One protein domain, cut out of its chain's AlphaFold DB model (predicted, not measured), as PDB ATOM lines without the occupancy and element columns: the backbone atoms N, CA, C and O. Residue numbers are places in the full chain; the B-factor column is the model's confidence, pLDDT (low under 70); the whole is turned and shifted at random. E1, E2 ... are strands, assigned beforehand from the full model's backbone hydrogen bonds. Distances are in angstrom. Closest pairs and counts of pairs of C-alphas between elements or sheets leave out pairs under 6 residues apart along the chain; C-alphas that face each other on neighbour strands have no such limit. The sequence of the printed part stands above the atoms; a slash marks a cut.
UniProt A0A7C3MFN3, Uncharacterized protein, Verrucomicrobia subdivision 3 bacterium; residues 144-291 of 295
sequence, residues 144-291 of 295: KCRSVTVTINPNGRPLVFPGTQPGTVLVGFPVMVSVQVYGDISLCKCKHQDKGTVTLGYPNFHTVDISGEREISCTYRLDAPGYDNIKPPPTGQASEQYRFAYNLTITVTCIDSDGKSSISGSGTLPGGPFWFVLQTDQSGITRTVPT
ATOM      1  N   LYS A 144     -55.869  20.804  45.917       84.19
ATOM      2  CA  LYS A 144     -56.470  22.133  45.777       84.19
ATOM      3  C   LYS A 144     -55.501  23.051  45.049       84.19
ATOM      4  O   LYS A 144     -54.413  23.324  45.557       84.19
ATOM      5  N   CYS A 145     -55.887  23.540  43.881       86.25
ATOM      6  CA  CYS A 145     -55.085  24.462  43.093       86.25
ATOM      7  C   CYS A 145     -54.885  25.773  43.865       86.25
ATOM      8  O   CYS A 145     -55.828  26.347  44.409       86.25
ATOM      9  N   ARG A 146     -53.638  26.245  43.946       86.88
ATOM     10  CA  ARG A 146     -53.274  27.501  44.619       86.88
ATOM     11  C   ARG A 146     -53.044  28.616  43.612       86.88
ATOM     12  O   ARG A 146     -53.567  29.711  43.780       86.88
ATOM     13  N   SER A 147     -52.219  28.347  42.610       87.19
ATOM     14  CA  SER A 147     -51.909  29.293  41.547       87.19
ATOM     15  C   SER A 147     -51.379  28.558  40.328       87.19
ATOM     16  O   SER A 147     -50.753  27.500  40.437       87.19
ATOM     17  N   VAL A 148     -51.626  29.148  39.166       91.44
ATOM     18  CA  VAL A 148     -51.045  28.729  37.897       91.44
ATOM     19  C   VAL A 148     -50.329  29.936  37.315       91.44
ATOM     20  O   VAL A 148     -50.895  31.024  37.231       91.44
ATOM     21  N   THR A 149     -49.068  29.760  36.949       89.69
ATOM     22  CA  THR A 149     -48.253  30.809  36.339       89.69
ATOM     23  C   THR A 149     -47.696  30.297  35.027       89.69
ATOM     24  O   THR A 149     -47.022  29.269  34.998       89.69
ATOM     25  N   VAL A 150     -47.974  31.031  33.954       90.06
ATOM     26  CA  VAL A 150     -47.403  30.802  32.628       90.06
ATOM     27  C   VAL A 150     -46.357  31.887  32.403       90.06
ATOM     28  O   VAL A 150     -46.664  33.077  32.429       90.06
ATOM     29  N   THR A 151     -45.101  31.487  32.254       86.50
ATOM     30  CA  THR A 151     -43.964  32.387  32.078       86.50
ATOM     31  C   THR A 151     -43.367  32.194  30.697       86.50
ATOM     32  O   THR A 151     -42.968  31.096  30.311       86.50
ATOM     33  N   ILE A 152     -43.274  33.301  29.973       83.75
ATOM     34  CA  ILE A 152     -42.726  33.367  28.626       83.75
ATOM     35  C   ILE A 152     -41.479  34.236  28.690       83.75
ATOM     36  O   ILE A 152     -41.541  35.378  29.140       83.75
ATOM     37  N   ASN A 153     -40.344  33.698  28.244       80.75
ATOM     38  CA  ASN A 153     -39.151  34.503  28.024       80.75
ATOM     39  C   ASN A 153     -39.149  34.961  26.560       80.75
ATOM     40  O   ASN A 153     -38.772  34.153  25.719       80.75
ATOM     41  N   PRO A 154     -39.515  36.211  26.229       69.88
ATOM     42  CA  PRO A 154     -39.569  36.673  24.841       69.88
ATOM     43  C   PRO A 154     -38.197  36.677  24.154       69.88
ATOM     44  O   PRO A 154     -38.135  36.609  22.938       69.88
ATOM     45  N   ASN A 155     -37.095  36.688  24.909       71.69
ATOM     46  CA  ASN A 155     -35.735  36.577  24.370       71.69
ATOM     47  C   ASN A 155     -35.216  35.128  24.387       71.69
ATOM     48  O   ASN A 155     -34.025  34.878  24.184       71.69
ATOM     49  N   GLY A 156     -36.090  34.171  24.703       72.75
ATOM     50  CA  GLY A 156     -35.788  32.752  24.692       72.75
ATOM     51  C   GLY A 156     -35.405  32.270  23.296       72.75
ATOM     52  O   GLY A 156     -35.780  32.849  22.278       72.75
ATOM     53  N   ARG A 157     -34.636  31.183  23.246       77.62
ATOM     54  CA  ARG A 157     -34.338  30.495  21.990       77.62
ATOM     55  C   ARG A 157     -35.387  29.410  21.762       77.62
ATOM     56  O   ARG A 157     -35.681  28.688  22.719       77.62
ATOM     57  N   PRO A 158     -35.918  29.254  20.537       80.94
ATOM     58  CA  PRO A 158     -36.743  28.103  20.210       80.94
ATOM     59  C   PRO A 158     -35.975  26.808  20.490       80.94
ATOM     60  O   PRO A 158     -34.796  26.692  20.153       80.94
ATOM     61  N   LEU A 159     -36.628  25.850  21.129       84.69
ATOM     62  CA  LEU A 159     -36.087  24.527  21.394       84.69
ATOM     63  C   LEU A 159     -36.267  23.636  20.169       84.69
ATOM     64  O   LEU A 159     -37.239  23.782  19.430       84.69
ATOM     65  N   VAL A 160     -35.328  22.710  19.981       85.75
ATOM     66  CA  VAL A 160     -35.382  21.694  18.929       85.75
ATOM     67  C   VAL A 160     -35.674  20.347  19.577       85.75
ATOM     68  O   VAL A 160     -34.981  19.950  20.513       85.75
ATOM     69  N   PHE A 161     -36.686  19.651  19.071       86.19
ATOM     70  CA  PHE A 161     -37.071  18.309  19.497       86.19
ATOM     71  C   PHE A 161     -37.010  17.338  18.311       86.19
ATOM     72  O   PHE A 161     -37.102  17.774  17.159       86.19
ATOM     73  N   PRO A 162     -36.866  16.024  18.556       85.44
ATOM     74  CA  PRO A 162     -36.981  15.022  17.501       85.44
ATOM     75  C   PRO A 162     -38.324  15.123  16.769       85.44
ATOM     76  O   PRO A 162     -39.369  15.267  17.403       85.44
ATOM     77  N   GLY A 163     -38.283  15.048  15.438       83.25
ATOM     78  CA  GLY A 163     -39.458  15.019  14.574       83.25
ATOM     79  C   GLY A 163     -40.378  13.836  14.841       83.25
ATOM     80  O   GLY A 163     -39.935  12.771  15.270       83.25
ATOM     81  N   THR A 164     -41.666  13.999  14.528       82.88
ATOM     82  CA  THR A 164     -42.590  12.853  14.453       82.88
ATOM     83  C   THR A 164     -42.393  12.050  13.168       82.88
ATOM     84  O   THR A 164     -42.799  10.892  13.103       82.88
ATOM     85  N   GLN A 165     -41.757  12.649  12.154       84.75
ATOM     86  CA  GLN A 165     -41.378  11.990  10.910       84.75
ATOM     87  C   GLN A 165     -39.877  11.643  10.904       84.75
ATOM     88  O   GLN A 165     -39.065  12.362  11.490       84.75
ATOM     89  N   PRO A 166     -39.469  10.547  10.236       84.94
ATOM     90  CA  PRO A 166     -38.061  10.188  10.131       84.94
ATOM     91  C   PRO A 166     -37.232  11.301   9.479       84.94
ATOM     92  O   PRO A 166     -37.547  11.768   8.385       84.94
ATOM     93  N   GLY A 167     -36.148  11.703  10.144       83.00
ATOM     94  CA  GLY A 167     -35.215  12.701   9.618       83.00
ATOM     95  C   GLY A 167     -35.717  14.144   9.676       83.00
ATOM     96  O   GLY A 167     -35.154  14.992   8.990       83.00
ATOM     97  N   THR A 168     -36.750  14.443  10.466       85.38
ATOM     98  CA  THR A 168     -37.199  15.817  10.725       85.38
ATOM     99  C   THR A 168     -36.944  16.231  12.171       85.38
ATOM    100  O   THR A 168     -36.668  15.409  13.048       85.38
ATOM    101  N   VAL A 169     -37.020  17.533  12.419       85.25
ATOM    102  CA  VAL A 169     -36.962  18.150  13.742       85.25
ATOM    103  C   VAL A 169     -38.182  19.037  13.950       85.25
ATOM    104  O   VAL A 169     -38.708  19.621  13.002       85.25
ATOM    105  N   LEU A 170     -38.621  19.149  15.197       84.38
ATOM    106  CA  LEU A 170     -39.653  20.089  15.622       84.38
ATOM    107  C   LEU A 170     -38.988  21.283  16.287       84.38
ATOM    108  O   LEU A 170     -38.050  21.114  17.067       84.38
ATOM    109  N   VAL A 171     -39.491  22.481  16.010       81.44
ATOM    110  CA  VAL A 171     -38.982  23.718  16.602       81.44
ATOM    111  C   VAL A 171     -40.122  24.439  17.300       81.44
ATOM    112  O   VAL A 171     -41.054  24.887  16.642       81.44
ATOM    113  N   GLY A 172     -40.024  24.582  18.620       81.94
ATOM    114  CA  GLY A 172     -41.065  25.201  19.441       81.94
ATOM    115  C   GLY A 172     -40.495  26.216  20.421       81.94
ATOM    116  O   GLY A 172     -39.345  26.112  20.848       81.94
ATOM    117  N   PHE A 173     -41.275  27.226  20.791       82.38
ATOM    118  CA  PHE A 173     -40.821  28.245  21.736       82.38
ATOM    119  C   PHE A 173     -41.101  27.815  23.175       82.38
ATOM    120  O   PHE A 173     -42.240  27.471  23.481       82.38
ATOM    121  N   PRO A 174     -40.106  27.835  24.080       84.00
ATOM    122  CA  PRO A 174     -40.297  27.336  25.432       84.00
ATOM    123  C   PRO A 174     -41.220  28.248  26.240       84.00
ATOM    124  O   PRO A 174     -40.939  29.432  26.444       84.00
ATOM    125  N   VAL A 175     -42.286  27.663  26.770       86.12
ATOM    126  CA  VAL A 175     -43.217  28.290  27.702       86.12
ATOM    127  C   VAL A 175     -43.200  27.514  29.006       86.12
ATOM    128  O   VAL A 175     -43.518  26.327  29.069       86.12
ATOM    129  N   MET A 176     -42.799  28.196  30.072       86.38
ATOM    130  CA  MET A 176     -42.669  27.585  31.384       86.38
ATOM    131  C   MET A 176     -43.991  27.686  32.127       86.38
ATOM    132  O   MET A 176     -44.554  28.767  32.274       86.38
ATOM    133  N   VAL A 177     -44.464  26.558  32.637       89.31
ATOM    134  CA  VAL A 177     -45.703  26.459  33.401       89.31
ATOM    135  C   VAL A 177     -45.363  26.035  34.823       89.31
ATOM    136  O   VAL A 177     -44.625  25.078  35.057       89.31
ATOM    137  N   SER A 178     -45.896  26.770  35.792       88.12
ATOM    138  CA  SER A 178     -45.739  26.485  37.212       88.12
ATOM    139  C   SER A 178     -47.110  26.385  37.859       88.12
ATOM    140  O   SER A 178     -47.845  27.369  37.931       88.12
ATOM    141  N   VAL A 179     -47.451  25.186  38.329       87.00
ATOM    142  CA  VAL A 179     -48.683  24.914  39.072       87.00
ATOM    143  C   VAL A 179     -48.323  24.703  40.536       87.00
ATOM    144  O   VAL A 179     -47.536  23.817  40.877       87.00
ATOM    145  N   GLN A 180     -48.891  25.523  41.414       84.69
ATOM    146  CA  GLN A 180     -48.799  25.342  42.858       84.69
ATOM    147  C   GLN A 180     -50.116  24.782  43.383       84.69
ATOM    148  O   GLN A 180     -51.189  25.256  43.009       84.69
ATOM    149  N   VAL A 181     -50.034  23.812  44.291       80.62
ATOM    150  CA  VAL A 181     -51.201  23.159  44.895       80.62
ATOM    151  C   VAL A 181     -51.030  23.020  46.404       80.62
ATOM    152  O   VAL A 181     -49.911  23.022  46.921       80.62
ATOM    153  N   TYR A 182     -52.145  22.870  47.106       78.56
ATOM    154  CA  TYR A 182     -52.194  22.316  48.452       78.56
ATOM    155  C   TYR A 182     -52.550  20.829  48.354       78.56
ATOM    156  O   TYR A 182     -53.514  20.474  47.675       78.56
ATOM    157  N   GLY A 183     -51.795  19.972  49.043       73.69
ATOM    158  CA  GLY A 183     -51.979  18.519  48.996       73.69
ATOM    159  C   GLY A 183     -51.129  17.843  47.918       73.69
ATOM    160  O   GLY A 183     -50.008  18.277  47.647       73.69
ATOM    161  N   ASP A 184     -51.641  16.757  47.340       75.25
ATOM    162  CA  ASP A 184     -50.918  15.939  46.360       75.25
ATOM    163  C   ASP A 184     -51.232  16.375  44.921       75.25
ATOM    164  O   ASP A 184     -52.344  16.182  44.432       75.25
ATOM    165  N   ILE A 185     -50.236  16.933  44.225       80.06
ATOM    166  CA  ILE A 185     -50.369  17.428  42.844       80.06
ATOM    167  C   ILE A 185     -50.774  16.349  41.839       80.06
ATOM    168  O   ILE A 185     -51.389  16.677  40.827       80.06
ATOM    169  N   SER A 186     -50.471  15.077  42.112       82.12
ATOM    170  CA  SER A 186     -50.848  13.963  41.232       82.12
ATOM    171  C   SER A 186     -52.357  13.702  41.205       82.12
ATOM    172  O   SER A 186     -52.847  13.037  40.297       82.12
ATOM    173  N   LEU A 187     -53.095  14.242  42.182       83.81
ATOM    174  CA  LEU A 187     -54.549  14.123  42.279       83.81
ATOM    175  C   LEU A 187     -55.291  15.304  41.631       83.81
ATOM    176  O   LEU A 187     -56.514  15.247  41.511       83.81
ATOM    177  N   CYS A 188     -54.589  16.374  41.234       86.12
ATOM    178  CA  CYS A 188     -55.174  17.440  40.419       86.12
ATOM    179  C   CYS A 188     -55.230  17.017  38.951       86.12
ATOM    180  O   CYS A 188     -54.377  16.271  38.467       86.12
ATOM    181  N   LYS A 189     -56.192  17.583  38.223       93.38
ATOM    182  CA  LYS A 189     -56.247  17.486  36.761       93.38
ATOM    183  C   LYS A 189     -55.824  18.813  36.157       93.38
ATOM    184  O   LYS A 189     -56.249  19.859  36.640       93.38
ATOM    185  N   CYS A 190     -55.005  18.787  35.112       93.25
ATOM    186  CA  CYS A 190     -54.592  20.000  34.418       93.25
ATOM    187  C   CYS A 190     -54.966  19.941  32.944       93.25
ATOM    188  O   CYS A 190     -54.845  18.907  32.291       93.25
ATOM    189  N   LYS A 191     -55.416  21.075  32.418       93.56
ATOM    190  CA  LYS A 191     -55.828  21.226  31.027       93.56
ATOM    191  C   LYS A 191     -55.020  22.329  30.372       93.56
ATOM    192  O   LYS A 191     -54.954  23.431  30.910       93.56
ATOM    193  N   HIS A 192     -54.406  22.022  29.239       91.50
ATOM    194  CA  HIS A 192     -53.720  22.990  28.393       91.50
ATOM    195  C   HIS A 192     -54.614  23.327  27.209       91.50
ATOM    196  O   HIS A 192     -55.140  22.431  26.549       91.50
ATOM    197  N   GLN A 193     -54.782  24.618  26.958       91.38
ATOM    198  CA  GLN A 193     -55.513  25.146  25.824       91.38
ATOM    199  C   GLN A 193     -54.624  26.134  25.078       91.38
ATOM    200  O   GLN A 193     -54.280  27.193  25.607       91.38
ATOM    201  N   ASP A 194     -54.317  25.789  23.835       90.19
ATOM    202  CA  ASP A 194     -53.502  26.595  22.938       90.19
ATOM    203  C   ASP A 194     -54.419  27.200  21.878       90.19
ATOM    204  O   ASP A 194     -55.150  26.477  21.192       90.19
ATOM    205  N   LYS A 195     -54.407  28.532  21.760       90.31
ATOM    206  CA  LYS A 195     -55.227  29.259  20.787       90.31
ATOM    207  C   LYS A 195     -54.432  30.359  20.099       90.31
ATOM    208  O   LYS A 195     -53.888  31.239  20.766       90.31
ATOM    209  N   GLY A 196     -54.447  30.359  18.773       89.00
ATOM    210  CA  GLY A 196     -53.895  31.430  17.955       89.00
ATOM    211  C   GLY A 196     -53.233  30.899  16.692       89.00
ATOM    212  O   GLY A 196     -53.685  29.900  16.144       89.00
ATOM    213  N   THR A 197     -52.170  31.556  16.233       87.50
ATOM    214  CA  THR A 197     -51.504  31.209  14.975       87.50
ATOM    215  C   THR A 197     -49.989  31.140  15.107       87.50
ATOM    216  O   THR A 197     -49.367  31.816  15.936       87.50
ATOM    217  N   VAL A 198     -49.385  30.306  14.265       84.50
ATOM    218  CA  VAL A 198     -47.939  30.183  14.108       84.50
ATOM    219  C   VAL A 198     -47.588  30.376  12.648       84.50
ATOM    220  O   VAL A 198     -48.071  29.640  11.796       84.50
ATOM    221  N   THR A 199     -46.722  31.338  12.354       83.94
ATOM    222  CA  THR A 199     -46.176  31.536  11.010       83.94
ATOM    223  C   THR A 199     -44.743  31.036  10.970       83.94
ATOM    224  O   THR A 199     -43.904  31.518  11.737       83.94
ATOM    225  N   LEU A 200     -44.451  30.111  10.056       81.00
ATOM    226  CA  LEU A 200     -43.120  29.542   9.880       81.00
ATOM    227  C   LEU A 200     -42.736  29.396   8.402       81.00
ATOM    228  O   LEU A 200     -43.590  29.301   7.522       81.00
ATOM    229  N   GLY A 201     -41.432  29.387   8.131       72.69
ATOM    230  CA  GLY A 201     -40.873  29.097   6.808       72.69
ATOM    231  C   GLY A 201     -39.854  30.128   6.330       72.69
ATOM    232  O   GLY A 201     -39.580  31.110   7.020       72.69
ATOM    233  N   TYR A 202     -39.260  29.844   5.170       65.94
ATOM    234  CA  TYR A 202     -38.463  30.743   4.328       65.94
ATOM    235  C   TYR A 202     -38.157  30.036   2.990       65.94
ATOM    236  O   TYR A 202     -37.957  28.820   3.005       65.94
ATOM    237  N   PRO A 203     -38.120  30.737   1.839       64.69
ATOM    238  CA  PRO A 203     -38.614  32.101   1.613       64.69
ATOM    239  C   PRO A 203     -40.150  32.181   1.646       64.69
ATOM    240  O   PRO A 203     -40.712  33.256   1.838       64.69
ATOM    241  N   ASN A 204     -40.830  31.039   1.511       77.00
ATOM    242  CA  ASN A 204     -42.281  30.935   1.610       77.00
ATOM    243  C   ASN A 204     -42.688  30.698   3.064       77.00
ATOM    244  O   ASN A 204     -42.278  29.711   3.680       77.00
ATOM    245  N   PHE A 205     -43.502  31.600   3.602       77.38
ATOM    246  CA  PHE A 205     -44.078  31.467   4.934       77.38
ATOM    247  C   PHE A 205     -45.472  30.867   4.821       77.38
ATOM    248  O   PHE A 205     -46.263  31.290   3.976       77.38
ATOM    249  N   HIS A 206     -45.793  29.931   5.699       82.38
ATOM    250  CA  HIS A 206     -47.154  29.458   5.881       82.38
ATOM    251  C   HIS A 206     -47.582  29.711   7.323       82.38
ATOM    252  O   HIS A 206     -46.760  29.724   8.244       82.38
ATOM    253  N   THR A 207     -48.873  29.967   7.505       85.19
ATOM    254  CA  THR A 207     -49.471  30.196   8.817       85.19
ATOM    255  C   THR A 207     -50.350  29.008   9.158       85.19
ATOM    256  O   THR A 207     -51.201  28.619   8.363       85.19
ATOM    257  N   VAL A 208     -50.120  28.443  10.334       83.75
ATOM    258  CA  VAL A 208     -50.881  27.335  10.899       83.75
ATOM    259  C   VAL A 208     -51.723  27.873  12.044       83.75
ATOM    260  O   VAL A 208     -51.196  28.485  12.979       83.75
ATOM    261  N   ASP A 209     -53.025  27.626  11.980       86.38
ATOM    262  CA  ASP A 209     -53.939  27.918  13.076       86.38
ATOM    263  C   ASP A 209     -53.850  26.804  14.118       86.38
ATOM    264  O   ASP A 209     -54.028  25.622  13.824       86.38
ATOM    265  N   ILE A 210     -53.573  27.191  15.359       83.12
ATOM    266  CA  ILE A 210     -53.513  26.282  16.497       83.12
ATOM    267  C   ILE A 210     -54.742  26.545  17.354       83.12
ATOM    268  O   ILE A 210     -54.906  27.616  17.939       83.12
ATOM    269  N   SER A 211     -55.607  25.542  17.428       85.19
ATOM    270  CA  SER A 211     -56.740  25.508  18.342       85.19
ATOM    271  C   SER A 211     -56.850  24.096  18.883       85.19
ATOM    272  O   SER A 211     -57.417  23.215  18.238       85.19
ATOM    273  N   GLY A 212     -56.262  23.870  20.052       83.00
ATOM    274  CA  GLY A 212     -56.173  22.546  20.647       83.00
ATOM    275  C   GLY A 212     -56.349  22.603  22.150       83.00
ATOM    276  O   GLY A 212     -55.881  23.522  22.818       83.00
ATOM    277  N   GLU A 213     -57.024  21.593  22.679       89.19
ATOM    278  CA  GLU A 213     -57.204  21.405  24.105       89.19
ATOM    279  C   GLU A 213     -56.782  19.985  24.470       89.19
ATOM    280  O   GLU A 213     -57.203  19.023  23.827       89.19
ATOM    281  N   ARG A 214     -55.934  19.853  25.491       89.31
ATOM    282  CA  ARG A 214     -55.429  18.557  25.947       89.31
ATOM    283  C   ARG A 214     -55.352  18.489  27.465       89.31
ATOM    284  O   ARG A 214     -54.933  19.441  28.125       89.31
ATOM    285  N   GLU A 215     -55.737  17.344  28.017       89.88
ATOM    286  CA  GLU A 215     -55.527  17.032  29.429       89.88
ATOM    287  C   GLU A 215     -54.091  16.536  29.618       89.88
ATOM    288  O   GLU A 215     -53.627  15.654  28.893       89.88
ATOM    289  N   ILE A 216     -53.369  17.130  30.566       85.31
ATOM    290  CA  ILE A 216     -51.991  16.758  30.876       85.31
ATOM    291  C   ILE A 216     -51.768  16.675  32.385       85.31
ATOM    292  O   ILE A 216     -52.530  17.212  33.188       85.31
ATOM    293  N   SER A 217     -50.668  16.033  32.780       86.19
ATOM    294  CA  SER A 217     -50.253  16.021  34.182       86.19
ATOM    295  C   SER A 217     -49.944  17.435  34.683       86.19
ATOM    296  O   SER A 217     -49.168  18.163  34.065       86.19
ATOM    297  N   CYS A 218     -50.444  17.781  35.871       83.62
ATOM    298  CA  CYS A 218     -50.113  19.033  36.556       83.62
ATOM    299  C   CYS A 218     -48.631  19.168  36.942       83.62
ATOM    300  O   CYS A 218     -48.181  20.251  37.311       83.62
ATOM    301  N   THR A 219     -47.852  18.084  36.868       81.31
ATOM    302  CA  THR A 219     -46.398  18.128  37.078       81.31
ATOM    303  C   THR A 219     -45.629  18.599  35.846       81.31
ATOM    304  O   THR A 219     -44.417  18.792  35.937       81.31
ATOM    305  N   TYR A 220     -46.296  18.736  34.699       76.69
ATOM    306  CA  TYR A 220     -45.683  19.159  33.449       76.69
ATOM    307  C   TYR A 220     -45.335  20.653  33.495       76.69
ATOM    308  O   TYR A 220     -46.172  21.480  33.844       76.69
ATOM    309  N   ARG A 221     -44.077  20.996  33.184       82.06
ATOM    310  CA  ARG A 221     -43.537  22.354  33.404       82.06
ATOM    311  C   ARG A 221     -43.107  23.099  32.151       82.06
ATOM    312  O   ARG A 221     -42.806  24.284  32.251       82.06
ATOM    313  N   LEU A 222     -43.011  22.422  31.013       82.38
ATOM    314  CA  LEU A 222     -42.439  22.996  29.800       82.38
ATOM    315  C   LEU A 222     -43.355  22.718  28.622       82.38
ATOM    316  O   LEU A 222     -43.325  21.626  28.070       82.38
ATOM    317  N   ASP A 223     -44.134  23.707  28.220       82.12
ATOM    318  CA  ASP A 223     -44.826  23.665  26.941       82.12
ATOM    319  C   ASP A 223     -43.924  24.224  25.836       82.12
ATOM    320  O   ASP A 223     -43.104  25.107  26.084       82.12
ATOM    321  N   ALA A 224     -44.046  23.698  24.625       79.94
ATOM    322  CA  ALA A 224     -43.290  24.176  23.472       79.94
ATOM    323  C   ALA A 224     -44.179  24.146  22.225       79.94
ATOM    324  O   ALA A 224     -44.031  23.256  21.383       79.94
ATOM    325  N   PRO A 225     -45.144  25.077  22.112       74.62
ATOM    326  CA  PRO A 225     -45.994  25.155  20.936       74.62
ATOM    327  C   PRO A 225     -45.184  25.561  19.699       74.62
ATOM    328  O   PRO A 225     -44.164  26.247  19.801       74.62
ATOM    329  N   GLY A 226     -45.676  25.155  18.527       65.06
ATOM    330  CA  GLY A 226     -44.978  25.276  17.245       65.06
ATOM    331  C   GLY A 226     -44.638  23.894  16.695       65.06
ATOM    332  O   GLY A 226     -43.565  23.360  16.951       65.06
ATOM    333  N   TYR A 227     -45.581  23.291  15.974       63.69
ATOM    334  CA  TYR A 227     -45.401  21.974  15.367       63.69
ATOM    335  C   TYR A 227     -45.428  22.104  13.849       63.69
ATOM    336  O   TYR A 227     -46.497  22.208  13.256       63.69
ATOM    337  N   ASP A 228     -44.247  22.055  13.242       65.75
ATOM    338  CA  ASP A 228     -44.097  21.537  11.888       65.75
ATOM    339  C   ASP A 228     -42.791  20.741  11.793       65.75
ATOM    340  O   ASP A 228     -41.805  21.047  12.470       65.75
ATOM    341  N   ASN A 229     -42.807  19.685  10.987       77.06
ATOM    342  CA  ASN A 229     -41.663  18.813  10.774       77.06
ATOM    343  C   ASN A 229     -40.692  19.483   9.794       77.06
ATOM    344  O   ASN A 229     -40.870  19.428   8.580       77.06
ATOM    345  N   ILE A 230     -39.624  20.080  10.318       80.19
ATOM    346  CA  ILE A 230     -38.601  20.745   9.510       80.19
ATOM    347  C   ILE A 230     -37.489  19.744   9.196       80.19
ATOM    348  O   ILE A 230     -36.991  19.057  10.086       80.19
ATOM    349  N   LYS A 231     -37.057  19.658   7.936       83.31
ATOM    350  CA  LYS A 231     -35.848  18.898   7.587       83.31
ATOM    351  C   LYS A 231     -34.609  19.667   8.071       83.31
ATOM    352  O   LYS A 231     -34.418  20.802   7.632       83.31
ATOM    353  N   PRO A 232     -33.777  19.097   8.961       83.50
ATOM    354  CA  PRO A 232     -32.552  19.744   9.407       83.50
ATOM    355  C   PRO A 232     -31.529  19.825   8.257       83.50
ATOM    356  O   PRO A 232     -31.573  19.003   7.338       83.50
ATOM    357  N   PRO A 233     -30.591  20.789   8.290       83.25
ATOM    358  CA  PRO A 233     -29.519  20.859   7.304       83.25
ATOM    359  C   PRO A 233     -28.564  19.661   7.441       83.25
ATOM    360  O   PRO A 233     -28.494  19.057   8.522       83.25
ATOM    361  N   PRO A 234     -27.796  19.335   6.384       83.06
ATOM    362  CA  PRO A 234     -26.775  18.295   6.441       83.06
ATOM    363  C   PRO A 234     -25.766  18.512   7.574       83.06
ATOM    364  O   PRO A 234     -25.512  19.635   8.015       83.06
ATOM    365  N   THR A 235     -25.156  17.420   8.028       83.56
ATOM    366  CA  THR A 235     -24.117  17.417   9.063       83.56
ATOM    367  C   THR A 235     -22.987  18.391   8.721       83.56
ATOM    368  O   THR A 235     -22.403  18.326   7.641       83.56
ATOM    369  N   GLY A 236     -22.670  19.298   9.646       78.12
ATOM    370  CA  GLY A 236     -21.647  20.328   9.454       78.12
ATOM    371  C   GLY A 236     -22.111  21.557   8.665       78.12
ATOM    372  O   GLY A 236     -21.289  22.426   8.382       78.12
ATOM    373  N   GLN A 237     -23.400  21.660   8.324       79.12
ATOM    374  CA  GLN A 237     -23.971  22.794   7.596       79.12
ATOM    375  C   GLN A 237     -25.020  23.550   8.422       79.12
ATOM    376  O   GLN A 237     -25.626  23.030   9.366       79.12
ATOM    377  N   ALA A 238     -25.228  24.812   8.045       81.00
ATOM    378  CA  ALA A 238     -26.333  25.636   8.511       81.00
ATOM    379  C   ALA A 238     -27.413  25.711   7.425       81.00
ATOM    380  O   ALA A 238     -27.109  25.699   6.232       81.00
ATOM    381  N   SER A 239     -28.672  25.788   7.842       77.50
ATOM    382  CA  SER A 239     -29.799  26.003   6.943       77.50
ATOM    383  C   SER A 239     -29.852  27.446   6.439       77.50
ATOM    384  O   SER A 239     -29.170  28.340   6.950       77.50
ATOM    385  N   GLU A 240     -30.762  27.706   5.499       77.12
ATOM    386  CA  GLU A 240     -31.233  29.070   5.271       77.12
ATOM    387  C   GLU A 240     -31.903  29.650   6.527       77.12
ATOM    388  O   GLU A 240     -32.220  28.940   7.489       77.12
ATOM    389  N   GLN A 241     -32.065  30.971   6.535       79.50
ATOM    390  CA  GLN A 241     -32.652  31.676   7.664       79.50
ATOM    391  C   GLN A 241     -34.155  31.412   7.724       79.50
ATOM    392  O   GLN A 241     -34.875  31.778   6.808       79.50
ATOM    393  N   TYR A 242     -34.635  30.852   8.827       78.00
ATOM    394  CA  TYR A 242     -36.055  30.669   9.090       78.00
ATOM    395  C   TYR A 242     -36.630  31.855   9.858       78.00
ATOM    396  O   TYR A 242     -35.980  32.440  10.734       78.00
ATOM    397  N   ARG A 243     -37.895  32.164   9.564       78.50
ATOM    398  CA  ARG A 243     -38.734  33.037  10.382       78.50
ATOM    399  C   ARG A 243     -39.692  32.187  11.203       78.50
ATOM    400  O   ARG A 243     -40.354  31.314  10.650       78.50
ATOM    401  N   PHE A 244     -39.824  32.508  12.483       79.19
ATOM    402  CA  PHE A 244     -40.949  32.093  13.314       79.19
ATOM    403  C   PHE A 244     -41.680  33.317  13.838       79.19
ATOM    404  O   PHE A 244     -41.052  34.204  14.403       79.19
ATOM    405  N   ALA A 245     -42.997  33.364  13.720       81.38
ATOM    406  CA  ALA A 245     -43.810  34.338  14.434       81.38
ATOM    407  C   ALA A 245     -44.939  33.614  15.163       81.38
ATOM    408  O   ALA A 245     -45.628  32.781  14.577       81.38
ATOM    409  N   TYR A 246     -45.114  33.938  16.441       80.69
ATOM    410  CA  TYR A 246     -46.163  33.378  17.283       80.69
ATOM    411  C   TYR A 246     -47.199  34.450  17.574       80.69
ATOM    412  O   TYR A 246     -46.855  35.509  18.081       80.69
ATOM    413  N   ASN A 247     -48.466  34.162  17.317       87.12
ATOM    414  CA  ASN A 247     -49.574  34.892  17.911       87.12
ATOM    415  C   ASN A 247     -50.418  33.881  18.678       87.12
ATOM    416  O   ASN A 247     -51.481  33.477  18.222       87.12
ATOM    417  N   LEU A 248     -49.875  33.392  19.794       85.31
ATOM    418  CA  LEU A 248     -50.457  32.305  20.575       85.31
ATOM    419  C   LEU A 248     -50.765  32.759  21.993       85.31
ATOM    420  O   LEU A 248     -49.935  33.376  22.661       85.31
ATOM    421  N   THR A 249     -51.938  32.370  22.470       90.00
ATOM    422  CA  THR A 249     -52.295  32.398  23.884       90.00
ATOM    423  C   THR A 249     -52.345  30.973  24.401       90.00
ATOM    424  O   THR A 249     -53.089  30.143  23.882       90.00
ATOM    425  N   ILE A 250     -51.558  30.714  25.439       89.81
ATOM    426  CA  ILE A 250     -51.502  29.430  26.130       89.81
ATOM    427  C   ILE A 250     -52.213  29.619  27.454       89.81
ATOM    428  O   ILE A 250     -51.840  30.487  28.247       89.81
ATOM    429  N   THR A 251     -53.240  28.817  27.685       92.38
ATOM    430  CA  THR A 251     -54.000  28.813  28.931       92.38
ATOM    431  C   THR A 251     -53.840  27.467  29.603       92.38
ATOM    432  O   THR A 251     -54.112  26.427  29.009       92.38
ATOM    433  N   VAL A 252     -53.429  27.489  30.865       94.06
ATOM    434  CA  VAL A 252     -53.338  26.298  31.700       94.06
ATOM    435  C   VAL A 252     -54.358  26.413  32.811       94.06
ATOM    436  O   VAL A 252     -54.330  27.368  33.583       94.06
ATOM    437  N   THR A 253     -55.240  25.428  32.908       94.94
ATOM    438  CA  THR A 253     -56.256  25.331  33.955       94.94
ATOM    439  C   THR A 253     -55.917  24.169  34.872       94.94
ATOM    440  O   THR A 253     -55.884  23.025  34.430       94.94
ATOM    441  N   CYS A 254     -55.683  24.457  36.148       93.50
ATOM    442  CA  CYS A 254     -55.594  23.463  37.211       93.50
ATOM    443  C   CYS A 254     -56.989  23.258  37.801       93.50
ATOM    444  O   CYS A 254     -57.662  24.230  38.137       93.50
ATOM    445  N   ILE A 255     -57.413  22.006  37.928       93.56
ATOM    446  CA  ILE A 255     -58.712  21.598  38.457       93.56
ATOM    447  C   ILE A 255     -58.469  20.774  39.718       93.56
ATOM    448  O   ILE A 255     -57.669  19.831  39.723       93.56
ATOM    449  N   ASP A 256     -59.179  21.137  40.780       89.75
ATOM    450  CA  ASP A 256     -59.138  20.439  42.055       89.75
ATOM    451  C   ASP A 256     -59.528  18.963  41.905       89.75
ATOM    452  O   ASP A 256     -60.292  18.579  41.017       89.75
ATOM    453  N   SER A 257     -59.076  18.120  42.833       86.69
ATOM    454  CA  SER A 257     -59.382  16.682  42.808       86.69
ATOM    455  C   SER A 257     -60.877  16.361  42.958       86.69
ATOM    456  O   SER A 257     -61.310  15.272  42.594       86.69
ATOM    457  N   ASP A 258     -61.666  17.283  43.523       82.25
ATOM    458  CA  ASP A 258     -63.127  17.167  43.627       82.25
ATOM    459  C   ASP A 258     -63.867  17.668  42.373       82.25
ATOM    460  O   ASP A 258     -65.086  17.526  42.289       82.25
ATOM    461  N   GLY A 259     -63.148  18.265  41.414       83.69
ATOM    462  CA  GLY A 259     -63.701  18.849  40.194       83.69
ATOM    463  C   GLY A 259     -64.547  20.109  40.409       83.69
ATOM    464  O   GLY A 259     -65.130  20.609  39.451       83.69
ATOM    465  N   LYS A 260     -64.648  20.629  41.639       81.81
ATOM    466  CA  LYS A 260     -65.578  21.724  41.974       81.81
ATOM    467  C   LYS A 260     -64.991  23.109  41.759       81.81
ATOM    468  O   LYS A 260     -65.735  24.083  41.667       81.81
ATOM    469  N   SER A 261     -63.671  23.234  41.742       86.50
ATOM    470  CA  SER A 261     -63.006  24.516  41.526       86.50
ATOM    471  C   SER A 261     -61.801  24.352  40.617       86.50
ATOM    472  O   SER A 261     -61.201  23.279  40.525       86.50
ATOM    473  N   SER A 262     -61.483  25.429  39.908       92.69
ATOM    474  CA  SER A 262     -60.335  25.488  39.019       92.69
ATOM    475  C   SER A 262     -59.704  26.873  39.053       92.69
ATOM    476  O   SER A 262     -60.366  27.865  39.359       92.69
ATOM    477  N   ILE A 263     -58.405  26.923  38.775       92.19
ATOM    478  CA  ILE A 263     -57.630  28.154  38.632       92.19
ATOM    479  C   ILE A 263     -56.911  28.079  37.297       92.19
ATOM    480  O   ILE A 263     -56.249  27.081  37.008       92.19
ATOM    481  N   SER A 264     -56.999  29.149  36.514       94.56
ATOM    482  CA  SER A 264     -56.296  29.258  35.243       94.56
ATOM    483  C   SER A 264     -55.211  30.322  35.309       94.56
ATOM    484  O   SER A 264     -55.369  31.354  35.961       94.56
ATOM    485  N   GLY A 265     -54.115  30.067  34.609       92.81
ATOM    486  CA  GLY A 265     -53.105  31.059  34.274       92.81
ATOM    487  C   GLY A 265     -52.929  31.067  32.766       92.81
ATOM    488  O   GLY A 265     -52.958  30.008  32.138       92.81
ATOM    489  N   SER A 266     -52.753  32.246  32.183       92.75
ATOM    490  CA  SER A 266     -52.502  32.387  30.755       92.75
ATOM    491  C   SER A 266     -51.251  33.211  30.494       92.75
ATOM    492  O   SER A 266     -50.861  34.067  31.291       92.75
ATOM    493  N   GLY A 267     -50.604  32.913  29.375       89.19
ATOM    494  CA  GLY A 267     -49.492  33.681  28.845       89.19
ATOM    495  C   GLY A 267     -49.671  33.837  27.346       89.19
ATOM    496  O   GLY A 267     -49.986  32.872  26.647       89.19
ATOM    497  N   THR A 268     -49.474  35.052  26.853       87.19
ATOM    498  CA  THR A 268     -49.483  35.336  25.420       87.19
ATOM    499  C   THR A 268     -48.050  35.479  24.944       87.19
ATOM    500  O   THR A 268     -47.268  36.232  25.525       87.19
ATOM    501  N   LEU A 269     -47.702  34.743  23.892       79.81
ATOM    502  CA  LEU A 269     -46.445  34.916  23.179       79.81
ATOM    503  C   LEU A 269     -46.582  36.175  22.312       79.81
ATOM    504  O   LEU A 269     -47.414  36.176  21.401       79.81
ATOM    505  N   PRO A 270     -45.842  37.262  22.602       68.50
ATOM    506  CA  PRO A 270     -45.978  38.498  21.849       68.50
ATOM    507  C   PRO A 270     -45.484  38.283  20.416       68.50
ATOM    508  O   PRO A 270     -44.363  37.825  20.192       68.50
ATOM    509  N   GLY A 271     -46.340  38.617  19.452       69.88
ATOM    510  CA  GLY A 271     -46.058  38.501  18.027       69.88
ATOM    511  C   GLY A 271     -44.932  39.420  17.580       69.88
ATOM    512  O   GLY A 271     -45.154  40.586  17.273       69.88
ATOM    513  N   GLY A 272     -43.728  38.860  17.498       66.25
ATOM    514  CA  GLY A 272     -42.584  39.415  16.786       66.25
ATOM    515  C   GLY A 272     -41.875  38.302  16.007       66.25
ATOM    516  O   GLY A 272     -41.879  37.155  16.458       66.25
ATOM    517  N   PRO A 273     -41.310  38.579  14.819       73.00
ATOM    518  CA  PRO A 273     -40.598  37.563  14.063       73.00
ATOM    519  C   PRO A 273     -39.263  37.229  14.741       73.00
ATOM    520  O   PRO A 273     -38.356  38.056  14.817       73.00
ATOM    521  N   PHE A 274     -39.146  35.992  15.207       78.94
ATOM    522  CA  PHE A 274     -37.904  35.371  15.636       78.94
ATOM    523  C   PHE A 274     -37.188  34.816  14.413       78.94
ATOM    524  O   PHE A 274     -37.721  33.970  13.693       78.94
ATOM    525  N   TRP A 275     -35.972  35.288  14.189       80.00
ATOM    526  CA  TRP A 275     -35.143  34.857  13.076       80.00
ATOM    527  C   TRP A 275     -34.025  33.961  13.588       80.00
ATOM    528  O   TRP A 275     -33.304  34.304  14.529       80.00
ATOM    529  N   PHE A 276     -33.872  32.796  12.977       82.31
ATOM    530  CA  PHE A 276     -32.855  31.832  13.370       82.31
ATOM    531  C   PHE A 276     -32.423  30.984  12.181       82.31
ATOM    532  O   PHE A 276     -33.131  30.870  11.184       82.31
ATOM    533  N   VAL A 277     -31.255  30.368  12.298       86.06
ATOM    534  CA  VAL A 277     -30.833  29.270  11.424       86.06
ATOM    535  C   VAL A 277     -30.826  27.980  12.229       86.06
ATOM    536  O   VAL A 277     -30.582  27.992  13.440       86.06
ATOM    537  N   LEU A 278     -31.109  26.865  11.566       85.75
ATOM    538  CA  LEU A 278     -30.813  25.547  12.100       85.75
ATOM    539  C   LEU A 278     -29.362  25.223  11.762       85.75
ATOM    540  O   LEU A 278     -28.908  25.477  10.651       85.75
ATOM    541  N   GLN A 279     -28.631  24.664  12.716       86.31
ATOM    542  CA  GLN A 279     -27.269  24.195  12.497       86.31
ATOM    543  C   GLN A 279     -27.157  22.772  13.016       86.31
ATOM    544  O   GLN A 279     -27.481  22.524  14.179       86.31
ATOM    545  N   THR A 280     -26.711  21.859  12.155       85.06
ATOM    546  CA  THR A 280     -26.467  20.461  12.514       85.06
ATOM    547  C   THR A 280     -24.971  20.268  12.711       85.06
ATOM    548  O   THR A 280     -24.183  20.489  11.790       85.06
ATOM    549  N   ASP A 281     -24.561  19.898  13.921       85.06
ATOM    550  CA  ASP A 281     -23.148  19.656  14.217       85.06
ATOM    551  C   ASP A 281     -22.645  18.332  13.613       85.06
ATOM    552  O   ASP A 281     -23.399  17.575  13.005       85.06
ATOM    553  N   GLN A 282     -21.349  18.046  13.778       84.62
ATOM    554  CA  GLN A 282     -20.720  16.822  13.266       84.62
ATOM    555  C   GLN A 282     -21.291  15.530  13.876       84.62
ATOM    556  O   GLN A 282     -21.147  14.467  13.280       84.62
ATOM    557  N   SER A 283     -21.957  15.619  15.031       81.38
ATOM    558  CA  SER A 283     -22.633  14.492  15.681       81.38
ATOM    559  C   SER A 283     -24.083  14.303  15.219       81.38
ATOM    560  O   SER A 283     -24.752  13.378  15.672       81.38
ATOM    561  N   GLY A 284     -24.572  15.153  14.307       77.06
ATOM    562  CA  GLY A 284     -25.944  15.104  13.802       77.06
ATOM    563  C   GLY A 284     -26.962  15.815  14.698       77.06
ATOM    564  O   GLY A 284     -28.162  15.679  14.472       77.06
ATOM    565  N   ILE A 285     -26.521  16.575  15.708       80.25
ATOM    566  CA  ILE A 285     -27.423  17.302  16.607       80.25
ATOM    567  C   ILE A 285     -27.759  18.659  15.993       80.25
ATOM    568  O   ILE A 285     -26.876  19.487  15.758       80.25
ATOM    569  N   THR A 286     -29.051  18.913  15.790       83.75
ATOM    570  CA  THR A 286     -29.551  20.189  15.266       83.75
ATOM    571  C   THR A 286     -29.923  21.156  16.389       83.75
ATOM    572  O   THR A 286     -30.585  20.785  17.360       83.75
ATOM    573  N   ARG A 287     -29.525  22.424  16.257       86.75
ATOM    574  CA  ARG A 287     -29.848  23.507  17.203       86.75
ATOM    575  C   ARG A 287     -30.280  24.775  16.478       86.75
ATOM    576  O   ARG A 287     -29.924  24.983  15.321       86.75
ATOM    577  N   THR A 288     -31.009  25.638  17.181       84.56
ATOM    578  CA  THR A 288     -31.386  26.974  16.705       84.56
ATOM    579  C   THR A 288     -30.304  27.992  17.072       84.56
ATOM    580  O   THR A 288     -29.843  28.072  18.217       84.56
ATOM    581  N   VAL A 289     -29.897  28.802  16.097       86.06
ATOM    582  CA  VAL A 289     -28.959  29.913  16.285       86.06
ATOM    583  C   VAL A 289     -29.684  31.208  15.924       86.06
ATOM    584  O   VAL A 289     -30.051  31.378  14.761       86.06
ATOM    585  N   PRO A 290     -29.933  32.116  16.890       82.12
ATOM    586  CA  PRO A 290     -30.568  33.401  16.613       82.12
ATOM    587  C   PRO A 290     -29.765  34.211  15.597       82.12
ATOM    588  O   PRO A 290     -28.539  34.259  15.666       82.12
ATOM    589  N   THR A 291     -30.455  34.874  14.676       80.00
ATOM    590  CA  THR A 291     -29.839  35.713  13.636       80.00
ATOM    591  C   THR A 291     -30.636  37.008  13.472       80.00
ATOM    592  O   THR A 291     -31.838  37.004  13.718       80.00
TER     593      THR A 291
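Overview. This is residues 144 to 291 of the 295 residues of an uncharacterized protein of Verrucomicrobia subdivision 3 bacterium (UniProt A0A7C3MFN3). One long, twisted sheet of six strands, E5 to E10, is bent like a trough, with the bends in E5, E6 and E7. In the hollow of the trough the pair E1 and E4 covers one end, its strands running along those of the large sheet, and the small hairpin E2 and E3 lies crosswise near the other end, by E10; part of the long link after E6 runs between them. The printed part has 148 residues with ten named strands, E1 to E10 in order along the chain, and no named helix: the class is all strand. The large sheet is branched at E7, and the neighbour pairs are antiparallel in the three sheets. The whole is compact, with a radius of gyration of the C-alphas of 17.1 A, and elongated, spanning 53 by 30 by 25 A.

Arrangement. In the branched sheet E7, residues 238 to 255, has three neighbours. E5, residues 189 to 201, lies on one side of it, antiparallel at 157 degrees, with N 193 and O 251 2.8 A apart, within hydrogen-bond range. On the other side of E7 lie E8, residues 262 to 269, beside residues 248 to 255, and E9, residues 273 to 280, beside residues 238 to 245. E7 and E8 form a hairpin, with N 252 and O 265 at 2.9 A; between E7 and E9, N 242 and O 276 are at 2.8 A. E6, residues 205 to 216, is an edge strand and forms a hairpin with E5, with N 196 and O 210 at 2.9 A. E10, residues 286 to 290, is also an edge strand and forms a hairpin with E9, with N 277 and O 289 at 2.9 A. E5 bends by 61 degrees at residue 196, E6 by 60 degrees at residue 213 and E7 by 84 degrees at residue 241. E1, residues 144 to 152, and E4, residues 175 to 183, are antiparallel neighbours, with N 149 and O 178 at 2.9 A. Their sheet and the branched sheet are face to face, 9.1 A centre to centre where they face each other, with strands at 3 degrees. The closest C-alphas of E1 and E8 are those of Val 148 and Gly 265, 4.8 A apart. E2, residues 159 to 162, and E3, residues 169 to 172, form an antiparallel hairpin, with N 161 and O 170 at 2.8 A. Their sheet faces the branched sheet too, with strands at 82 degrees; the closest C-alphas of E2 and E10 are those of Val 160 and Arg 287, 6.1 A apart. The three sheets are a stack of sheets, face to face in turn. E3 runs on into E4 across a break of 2 residues, at 68 degrees.

Along the chain. E7, the longest strand, measures 44.3 A from C-alpha 238 at (-26.333, 25.636, 8.511) to C-alpha 255 at (-58.712, 21.598, 38.457). E5 measures 35.6 A, E6 30.9 A, E8 23.1 A and E9 22.2 A. E1 begins with C-alpha 144 at (-56.470, 22.133, 45.777) and measures 24.7 A; E4 measures 25.0 A. E2, E3 and E10 are shorter, and E10 ends with C-alpha 290 at (-30.568, 33.401, 16.613).

Size, cuts and confidence. The C-alphas of Gly 236 and Lys 260, the two farthest apart, are 54.7 A from each other. The printed part has no cut. The link from E6 to E7, residues 217 to 237, is long; within it residues 222 to 223 pair antiparallel with residues 175 to 176 of E4, and residues 229 to 230 with residues 169 to 170 of E3. The mean pLDDT of the printed part is 83.2, and residues 154, 202 to 203, 226 to 228 and 270 to 272 are under 70.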